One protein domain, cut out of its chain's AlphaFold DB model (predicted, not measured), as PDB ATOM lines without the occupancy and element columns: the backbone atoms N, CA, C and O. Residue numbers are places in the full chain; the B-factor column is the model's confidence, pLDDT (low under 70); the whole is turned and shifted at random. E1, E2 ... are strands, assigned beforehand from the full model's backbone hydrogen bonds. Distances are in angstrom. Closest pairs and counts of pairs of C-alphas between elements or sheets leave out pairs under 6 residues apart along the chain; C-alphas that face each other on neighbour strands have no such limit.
ATOM      1  N   ALA A  14     277.118 142.970 213.646       71.81
ATOM      2  CA  ALA A  14     276.113 141.905 213.661       71.81
ATOM      3  C   ALA A  14     274.688 142.409 213.950       71.81
ATOM      4  O   ALA A  14     273.721 141.747 213.573       71.81
ATOM      5  N   ASP A  15     274.550 143.591 214.556       71.56
ATOM      6  CA  ASP A  15     273.245 144.190 214.856       71.56
ATOM      7  C   ASP A  15     272.566 144.709 213.577       71.56
ATOM      8  O   ASP A  15     271.347 144.865 213.500       71.56
ATOM      9  N   TYR A  16     273.344 144.896 212.510       58.06
ATOM     10  CA  TYR A  16     272.861 145.324 211.209       58.06
ATOM     11  C   TYR A  16     272.535 144.118 210.330       58.06
ATOM     12  O   TYR A  16     273.372 143.261 210.054       58.06
ATOM     13  N   ARG A  17     271.318 144.083 209.772       51.28
ATOM     14  CA  ARG A  17     271.033 143.178 208.647       51.28
ATOM     15  C   ARG A  17     271.728 143.682 207.388       51.28
ATOM     16  O   ARG A  17     271.233 144.617 206.750       51.28
ATOM     17  N   TRP A  18     272.837 143.052 207.029       50.66
ATOM     18  CA  TRP A  18     273.540 143.281 205.773       50.66
ATOM     19  C   TRP A  18     272.841 142.547 204.631       50.66
ATOM     20  O   TRP A  18     272.657 141.334 204.682       50.66
ATOM     21  N   THR A  19     272.489 143.277 203.576       50.44
ATOM     22  CA  THR A  19     272.117 142.681 202.290       50.44
ATOM     23  C   THR A  19     273.244 142.989 201.320       50.44
ATOM     24  O   THR A  19     273.649 144.141 201.180       50.44
ATOM     25  N   ARG A  20     273.797 141.962 200.676       49.34
ATOM     26  CA  ARG A  20     274.849 142.129 199.672       49.34
ATOM     27  C   ARG A  20     274.188 142.559 198.360       49.34
ATOM     28  O   ARG A  20     273.450 141.781 197.773       49.34
ATOM     29  N   TRP A  21     274.440 143.792 197.923       48.44
ATOM     30  CA  TRP A  21     273.798 144.396 196.741       48.44
ATOM     31  C   TRP A  21     274.460 144.034 195.409       48.44
ATOM     32  O   TRP A  21     273.935 144.352 194.349       48.44
ATOM     33  N   LYS A  22     275.612 143.362 195.464       44.47
ATOM     34  CA  LYS A  22     276.339 142.877 194.294       44.47
ATOM     35  C   LYS A  22     276.199 141.357 194.225       44.47
ATOM     36  O   LYS A  22     276.622 140.671 195.163       44.47
ATOM     37  N   GLY A  23     275.629 140.849 193.129       49.94
ATOM     38  CA  GLY A  23     275.703 139.431 192.770       49.94
ATOM     39  C   GLY A  23     277.161 138.961 192.729       49.94
ATOM     40  O   GLY A  23     278.076 139.768 192.548       49.94
ATOM     41  N   ARG A  24     277.403 137.662 192.939       44.72
ATOM     42  CA  ARG A  24     278.760 137.075 193.020       44.72
ATOM     43  C   ARG A  24     279.571 137.238 191.717       44.72
ATOM     44  O   ARG A  24     280.768 136.982 191.727       44.72
ATOM     45  N   ASP A  25     278.922 137.701 190.655       46.38
ATOM     46  CA  ASP A  25     279.348 137.780 189.257       46.38
ATOM     47  C   ASP A  25     279.004 139.124 188.568       46.38
ATOM     48  O   ASP A  25     279.338 139.308 187.405       46.38
ATOM     49  N   GLY A  26     278.377 140.085 189.263       47.09
ATOM     50  CA  GLY A  26     278.048 141.401 188.692       47.09
ATOM     51  C   GLY A  26     276.866 141.432 187.716       47.09
ATOM     52  O   GLY A  26     276.670 142.459 187.079       47.09
ATOM     53  N   ALA A  27     276.066 140.364 187.615       45.53
ATOM     54  CA  ALA A  27     275.128 140.231 186.505       45.53
ATOM     55  C   ALA A  27     273.705 140.782 186.713       45.53
ATOM     56  O   ALA A  27     273.028 140.873 185.706       45.53
ATOM     57  N   ASN A  28     273.222 141.142 187.914       51.72
ATOM     58  CA  ASN A  28     271.902 141.786 188.106       51.72
ATOM     59  C   ASN A  28     271.731 142.376 189.523       51.72
ATOM     60  O   ASN A  28     272.326 141.884 190.490       51.72
ATOM     61  N   GLY A  29     270.887 143.409 189.652       53.31
ATOM     62  CA  GLY A  29     270.454 143.981 190.933       53.31
ATOM     63  C   GLY A  29     269.619 143.009 191.782       53.31
ATOM     64  O   GLY A  29     269.029 142.052 191.284       53.31
ATOM     65  N   VAL A  30     269.569 143.240 193.097       54.53
ATOM     66  CA  VAL A  30     268.789 142.410 194.030       54.53
ATOM     67  C   VAL A  30     267.295 142.707 193.862       54.53
ATOM     68  O   VAL A  30     266.877 143.855 194.000       54.53
ATOM     69  N   ALA A  31     266.489 141.674 193.607       55.69
ATOM     70  CA  ALA A  31     265.030 141.767 193.555       55.69
ATOM     71  C   ALA A  31     264.454 142.348 194.863       55.69
ATOM     72  O   ALA A  31     264.760 141.863 195.958       55.69
ATOM     73  N   GLY A  32     263.605 143.376 194.758       57.25
ATOM     74  CA  GLY A  32     262.883 143.926 195.907       57.25
ATOM     75  C   GLY A  32     261.871 142.935 196.502       57.25
ATOM     76  O   GLY A  32     261.515 141.930 195.886       57.25
ATOM     77  N   ARG A  33     261.355 143.223 197.707       55.47
ATOM     78  CA  ARG A  33     260.179 142.502 198.231       55.47
ATOM     79  C   ARG A  33     258.989 142.743 197.298       55.47
ATOM     80  O   ARG A  33     258.762 143.885 196.907       55.47
ATOM     81  N   ALA A  34     258.250 141.685 196.964       58.03
ATOM     82  CA  ALA A  34     257.039 141.803 196.158       58.03
ATOM     83  C   ALA A  34     256.023 142.730 196.847       58.03
ATOM     84  O   ALA A  34     255.845 142.663 198.068       58.03
ATOM     85  N   GLY A  35     255.390 143.605 196.064       58.16
ATOM     86  CA  GLY A  35     254.294 144.453 196.529       58.16
ATOM     87  C   GLY A  35     253.042 143.639 196.874       58.16
ATOM     88  O   GLY A  35     252.966 142.440 196.604       58.16
ATOM     89  N   ALA A  36     252.026 144.290 197.449       55.84
ATOM     90  CA  ALA A  36     250.736 143.656 197.753       55.84
ATOM     91  C   ALA A  36     250.008 143.116 196.497       55.84
ATOM     92  O   ALA A  36     249.106 142.293 196.608       55.84
ATOM     93  N   ASP A  37     250.425 143.564 195.310       64.88
ATOM     94  CA  ASP A  37     249.981 143.149 193.978       64.88
ATOM     95  C   ASP A  37     250.810 141.992 193.374       64.88
ATOM     96  O   ASP A  37     250.588 141.602 192.227       64.88
ATOM     97  N   GLY A  38     251.779 141.445 194.119       63.00
ATOM     98  CA  GLY A  38     252.616 140.317 193.701       63.00
ATOM     99  C   GLY A  38     253.733 140.668 192.712       63.00
ATOM    100  O   GLY A  38     254.425 139.762 192.247       63.00
ATOM    101  N   ARG A  39     253.944 141.951 192.383       65.50
ATOM    102  CA  ARG A  39     254.993 142.380 191.442       65.50
ATOM    103  C   ARG A  39     256.283 142.754 192.167       65.50
ATOM    104  O   ARG A  39     256.275 143.423 193.200       65.50
ATOM    105  N   THR A  40     257.408 142.343 191.592       70.50
ATOM    106  CA  THR A  40     258.758 142.642 192.084       70.50
ATOM    107  C   THR A  40     259.325 143.841 191.341       70.50
ATOM    108  O   THR A  40     259.443 143.801 190.119       70.50
ATOM    109  N   SER A  41     259.693 144.897 192.069       75.12
ATOM    110  CA  SER A  41     260.409 146.030 191.478       75.12
ATOM    111  C   SER A  41     261.909 145.741 191.386       75.12
ATOM    112  O   SER A  41     262.502 145.192 192.323       75.12
ATOM    113  N   TYR A  42     262.505 146.136 190.263       74.62
ATOM    114  CA  TYR A  42     263.935 146.100 189.996       74.62
ATOM    115  C   TYR A  42     264.483 147.523 190.003       74.62
ATOM    116  O   TYR A  42     263.850 148.462 189.520       74.62
ATOM    117  N   PHE A  43     265.648 147.686 190.621       77.81
ATOM    118  CA  PHE A  43     266.385 148.939 190.653       77.81
ATOM    119  C   PHE A  43     267.543 148.849 189.668       77.81
ATOM    120  O   PHE A  43     268.315 147.892 189.716       77.81
ATOM    121  N   HIS A  44     267.670 149.862 188.822       84.31
ATOM    122  CA  HIS A  44     268.621 149.898 187.722       84.31
ATOM    123  C   HIS A  44     269.589 151.057 187.892       84.31
ATOM    124  O   HIS A  44     269.201 152.155 188.309       84.31
ATOM    125  N   ILE A  45     270.841 150.821 187.511       86.62
ATOM    126  CA  ILE A  45     271.903 151.826 187.481       86.62
ATOM    127  C   ILE A  45     272.490 151.864 186.069       86.62
ATOM    128  O   ILE A  45     272.597 150.836 185.410       86.62
ATOM    129  N   ALA A  46     272.852 153.053 185.598       89.88
ATOM    130  CA  ALA A  46     273.646 153.237 184.387       89.88
ATOM    131  C   ALA A  46     274.650 154.377 184.574       89.88
ATOM    132  O   ALA A  46     274.572 155.149 185.530       89.88
ATOM    133  N   TYR A  47     275.584 154.502 183.640       90.31
ATOM    134  CA  TYR A  47     276.687 155.453 183.667       90.31
ATOM    135  C   TYR A  47     276.801 156.171 182.326       90.31
ATOM    136  O   TYR A  47     276.537 155.583 181.281       90.31
ATOM    137  N   ALA A  48     277.177 157.448 182.344       91.94
ATOM    138  CA  ALA A  48     277.338 158.246 181.131       91.94
ATOM    139  C   ALA A  48     278.340 159.383 181.328       91.94
ATOM    140  O   ALA A  48     278.579 159.843 182.443       91.94
ATOM    141  N   ALA A  49     278.925 159.871 180.240       85.25
ATOM    142  CA  ALA A  49     279.826 161.018 180.247       85.25
ATOM    143  C   ALA A  49     279.096 162.367 180.113       85.25
ATOM    144  O   ALA A  49     279.756 163.404 180.132       85.25
ATOM    145  N   SER A  50     277.766 162.392 179.960       86.00
ATOM    146  CA  SER A  50     276.960 163.622 179.897       86.00
ATOM    147  C   SER A  50     275.796 163.614 180.892       86.00
ATOM    148  O   SER A  50     275.278 162.561 181.257       86.00
ATOM    149  N   ALA A  51     275.353 164.814 181.285       81.81
ATOM    150  CA  ALA A  51     274.287 165.021 182.270       81.81
ATOM    151  C   ALA A  51     272.911 164.482 181.849       81.81
ATOM    152  O   ALA A  51     272.046 164.283 182.693       81.81
ATOM    153  N   ASP A  52     272.702 164.265 180.555       84.38
ATOM    154  CA  ASP A  52     271.468 163.728 179.984       84.38
ATOM    155  C   ASP A  52     271.600 162.253 179.562       84.38
ATOM    156  O   ASP A  52     270.682 161.689 178.962       84.38
ATOM    157  N   GLY A  53     272.756 161.630 179.803       85.56
ATOM    158  CA  GLY A  53     273.018 160.246 179.426       85.56
ATOM    159  C   GLY A  53     273.286 160.000 177.938       85.56
ATOM    160  O   GLY A  53     273.336 158.845 177.532       85.56
ATOM    161  N   SER A  54     273.388 161.035 177.093       89.25
ATOM    162  CA  SER A  54     273.573 160.881 175.636       89.25
ATOM    163  C   SER A  54     274.980 160.453 175.217       89.25
ATOM    164  O   SER A  54     275.141 159.824 174.173       89.25
ATOM    165  N   ARG A  55     276.000 160.777 176.018       90.69
ATOM    166  CA  ARG A  55     277.405 160.500 175.710       90.69
ATOM    167  C   ARG A  55     277.924 159.344 176.553       90.69
ATOM    168  O   ARG A  55     277.792 159.382 177.771       90.69
ATOM    169  N   GLU A  56     278.557 158.362 175.911       89.56
ATOM    170  CA  GLU A  56     279.195 157.202 176.567       89.56
ATOM    171  C   GLU A  56     278.280 156.473 177.568       89.56
ATOM    172  O   GLU A  56     278.708 156.084 178.660       89.56
ATOM    173  N   PHE A  57     277.004 156.307 177.201       93.06
ATOM    174  CA  PHE A  57     276.061 155.510 177.980       93.06
ATOM    175  C   PHE A  57     276.569 154.071 178.115       93.06
ATOM    176  O   PHE A  57     276.911 153.424 177.125       93.06
ATOM    177  N   SER A  58     276.571 153.560 179.338       90.75
ATOM    178  CA  SER A  58     276.956 152.195 179.664       90.75
ATOM    179  C   SER A  58     276.160 151.707 180.863       90.75
ATOM    180  O   SER A  58     275.840 152.476 181.765       90.75
ATOM    181  N   LEU A  59     275.887 150.409 180.897       88.94
ATOM    182  CA  LEU A  59     275.363 149.732 182.086       88.94
ATOM    183  C   LEU A  59     276.491 149.335 183.051       88.94
ATOM    184  O   LEU A  59     276.254 149.045 184.217       88.94
ATOM    185  N   GLU A  60     277.734 149.383 182.573       88.31
ATOM    186  CA  GLU A  60     278.936 149.115 183.351       88.31
ATOM    187  C   GLU A  60     279.686 150.406 183.672       88.31
ATOM    188  O   GLU A  60     279.738 151.338 182.858       88.31
ATOM    189  N   ASP A  61     280.278 150.443 184.862       84.25
ATOM    190  CA  ASP A  61     281.059 151.579 185.324       84.25
ATOM    191  C   ASP A  61     282.439 151.615 184.661       84.25
ATOM    192  O   ASP A  61     283.372 150.934 185.086       84.25
ATOM    193  N   ASN A  62     282.582 152.484 183.667       87.00
ATOM    194  CA  ASN A  62     283.830 152.765 182.966       87.00
ATOM    195  C   ASN A  62     284.444 154.106 183.405       87.00
ATOM    196  O   ASN A  62     285.122 154.767 182.622       87.00
ATOM    197  N   ARG A  63     284.209 154.531 184.658       79.12
ATOM    198  CA  ARG A  63     284.658 155.822 185.227       79.12
ATOM    199  C   ARG A  63     284.040 157.065 184.574       79.12
ATOM    200  O   ARG A  63     284.606 158.152 184.665       79.12
ATOM    201  N   GLN A  64     282.873 156.945 183.944       87.00
ATOM    202  CA  GLN A  64     282.190 158.109 183.371       87.00
ATOM    203  C   GLN A  64     281.711 159.116 184.438       87.00
ATOM    204  O   GLN A  64     281.507 158.779 185.600       87.00
ATOM    205  N   GLN A  65     281.476 160.368 184.060       80.50
ATOM    206  CA  GLN A  65     281.179 161.424 185.030       80.50
ATOM    207  C   GLN A  65     279.803 161.303 185.715       80.50
ATOM    208  O   GLN A  65     279.675 161.716 186.860       80.50
ATOM    209  N   TYR A  66     278.781 160.726 185.081       83.50
ATOM    210  CA  TYR A  66     277.403 160.704 185.586       83.50
ATOM    211  C   TYR A  66     276.919 159.286 185.905       83.50
ATOM    212  O   TYR A  66     277.284 158.332 185.216       83.50
ATOM    213  N   MET A  67     276.076 159.159 186.934       87.94
ATOM    214  CA  MET A  67     275.337 157.944 187.291       87.94
ATOM    215  C   MET A  67     273.842 158.204 187.190       87.94
ATOM    216  O   MET A  67     273.333 159.190 187.718       87.94
ATOM    217  N   GLY A  68     273.146 157.321 186.495       88.19
ATOM    218  CA  GLY A  68     271.706 157.318 186.341       88.19
ATOM    219  C   GLY A  68     271.080 156.240 187.208       88.19
ATOM    220  O   GLY A  68     271.653 155.161 187.348       88.19
ATOM    221  N   TYR A  69     269.885 156.490 187.737       88.75
ATOM    222  CA  TYR A  69     269.081 155.449 188.379       88.75
ATOM    223  C   TYR A  69     267.608 155.533 187.985       88.75
ATOM    224  O   TYR A  69     267.078 156.620 187.737       88.75
ATOM    225  N   TYR A  70     266.942 154.382 187.950       85.94
ATOM    226  CA  TYR A  70     265.484 154.282 187.877       85.94
ATOM    227  C   TYR A  70     265.022 152.930 188.432       85.94
ATOM    228  O   TYR A  70     265.839 152.053 188.709       85.94
ATOM    229  N   SER A  71     263.717 152.764 188.623       83.75
ATOM    230  CA  SER A  71     263.130 151.475 188.980       83.75
ATOM    231  C   SER A  71     261.926 151.165 188.107       83.75
ATOM    232  O   SER A  71     261.140 152.056 187.779       83.75
ATOM    233  N   ASP A  72     261.779 149.901 187.731       83.06
ATOM    234  CA  ASP A  72     260.575 149.384 187.088       83.06
ATOM    235  C   ASP A  72     260.284 147.946 187.568       83.06
ATOM    236  O   ASP A  72     260.682 147.576 188.675       83.06
ATOM    237  N   PHE A  73     259.508 147.173 186.805       83.06
ATOM    238  CA  PHE A  73     259.153 145.776 187.101       83.06
ATOM    239  C   PHE A  73     259.812 144.772 186.134       83.06
ATOM    240  O   PHE A  73     259.438 143.600 186.105       83.06
ATOM    241  N   THR A  74     260.776 145.219 185.330       81.94
ATOM    242  CA  THR A  74     261.512 144.424 184.345       81.94
ATOM    243  C   THR A  74     262.880 144.076 184.911       81.94
ATOM    244  O   THR A  74     263.603 144.942 185.374       81.94
ATOM    245  N   ALA A  75     263.277 142.805 184.857       77.88
ATOM    246  CA  ALA A  75     264.572 142.400 185.409       77.88
ATOM    247  C   ALA A  75     265.773 142.961 184.622       77.88
ATOM    248  O   ALA A  75     266.821 143.209 185.205       77.88
ATOM    249  N   ALA A  76     265.626 143.144 183.307       82.75
ATOM    250  CA  ALA A  76     266.696 143.617 182.435       82.75
ATOM    251  C   ALA A  76     266.836 145.145 182.468       82.75
ATOM    252  O   ALA A  76     265.843 145.866 182.359       82.75
ATOM    253  N   ASP A  77     268.078 145.628 182.526       82.88
ATOM    254  CA  ASP A  77     268.384 147.054 182.449       82.88
ATOM    255  C   ASP A  77     267.976 147.663 181.097       82.88
ATOM    256  O   ASP A  77     268.252 147.127 180.017       82.88
ATOM    257  N   SER A  78     267.341 148.834 181.146       87.88
ATOM    258  CA  SER A  78     266.957 149.586 179.955       87.88
ATOM    259  C   SER A  78     268.167 150.228 179.272       87.88
ATOM    260  O   SER A  78     268.973 150.899 179.904       87.88
ATOM    261  N   ARG A  79     268.248 150.139 177.940       89.56
ATOM    262  CA  ARG A  79     269.186 150.964 177.147       89.56
ATOM    263  C   ARG A  79     268.633 152.339 176.768       89.56
ATOM    264  O   ARG A  79     269.328 153.134 176.142       89.56
ATOM    265  N   ASP A  80     267.393 152.632 177.147       90.44
ATOM    266  CA  ASP A  80     266.819 153.967 177.017       90.44
ATOM    267  C   ASP A  80     267.319 154.868 178.153       90.44
ATOM    268  O   ASP A  80     266.841 154.793 179.290       90.44
ATOM    269  N   ARG A  81     268.271 155.745 177.818       89.25
ATOM    270  CA  ARG A  81     268.864 156.732 178.732       89.25
ATOM    271  C   ARG A  81     267.848 157.677 179.377       89.25
ATOM    272  O   ARG A  81     268.149 158.242 180.426       89.25
ATOM    273  N   THR A  82     266.680 157.887 178.764       91.62
ATOM    274  CA  THR A  82     265.696 158.880 179.225       91.62
ATOM    275  C   THR A  82     264.904 158.406 180.442       91.62
ATOM    276  O   THR A  82     264.354 159.226 181.176       91.62
ATOM    277  N   LYS A  83     264.905 157.092 180.715       90.75
ATOM    278  CA  LYS A  83     264.321 156.518 181.937       90.75
ATOM    279  C   LYS A  83     265.140 156.820 183.188       90.75
ATOM    280  O   LYS A  83     264.587 156.857 184.285       90.75
ATOM    281  N   TYR A  84     266.444 157.029 183.028       87.31
ATOM    282  CA  TYR A  84     267.367 157.240 184.133       87.31
ATOM    283  C   TYR A  84     267.345 158.693 184.605       87.31
ATOM    284  O   TYR A  84     267.433 159.633 183.814       87.31
ATOM    285  N   LYS A  85     267.302 158.882 185.926       86.06
ATOM    286  CA  LYS A  85     267.587 160.173 186.558       86.06
ATOM    287  C   LYS A  85     269.085 160.275 186.817       86.06
ATOM    288  O   LYS A  85     269.615 159.530 187.638       86.06
ATOM    289  N   TRP A  86     269.746 161.175 186.099       84.06
ATOM    290  CA  TRP A  86     271.201 161.332 186.099       84.06
ATOM    291  C   TRP A  86     271.689 162.298 187.177       84.06
ATOM    292  O   TRP A  86     271.084 163.343 187.414       84.06
ATOM    293  N   PHE A  87     272.826 161.978 187.791       76.81
ATOM    294  CA  PHE A  87     273.558 162.867 188.685       76.81
ATOM    295  C   PHE A  87     275.072 162.735 188.489       76.81
ATOM    296  O   PHE A  87     275.569 161.682 188.098       76.81
ATOM    297  N   ASP A  88     275.806 163.825 188.718       80.44
ATOM    298  CA  ASP A  88     277.266 163.879 188.563       80.44
ATOM    299  C   ASP A  88     277.951 163.146 189.730       80.44
ATOM    300  O   ASP A  88     277.746 163.492 190.894       80.44
ATOM    301  N   ARG A  89     278.754 162.127 189.415       74.00
ATOM    302  CA  ARG A  89     279.532 161.319 190.363       74.00
ATOM    303  C   ARG A  89     280.826 161.975 190.796       74.00
ATOM    304  O   ARG A  89     281.278 161.729 191.910       74.00
TER     305      ARG A  89
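AT A GLANCE: This is residues 14 to 89 of the 430 residues of the protein "Putative antireceptor" of Streptococcus pneumoniae (UniProt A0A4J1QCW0). Little regular structure is present: one small sheet of three strands, E1, E2 and E3, is joined by long loops, and a long winding stretch, residues 14 to 41, leads into it. The sheet is an antiparallel meander, each strand the antiparallel neighbour of the one before, in the order E1, E2, E3. The printed part has 76 residues, 18 of them in named strands, with no named helix; the class is all strand. It is only just loose, close to compact, with a radius of gyration of the C-alphas of 14.0 A and spans of 38 by 32 by 21 A.

IN THESE COORDINATES: E1, residues 42 to 48, begins at C-alpha 42 (263.935, 146.100, 189.996) and is 20.1 A long. E2, residues 66 to 72, is 20.3 A long. E3, residues 85 to 88, ends at C-alpha 88 (277.266, 163.879, 188.563).

HOW THE PARTS SIT: E1 and E2 form an antiparallel hairpin at 157 degrees, with N 46 and O 68 3.0 A apart, within hydrogen-bond range. E2, the inner strand, forms another with E3 at 158 degrees; N 67 and O 87 are 2.8 A apart.

THE WHOLE: The farthest C-alphas, of Asp 15 and Ser 54, are 42.6 A apart. The printed part has no cut. Both links are long. Residues 16 to 39 have pLDDT under 70.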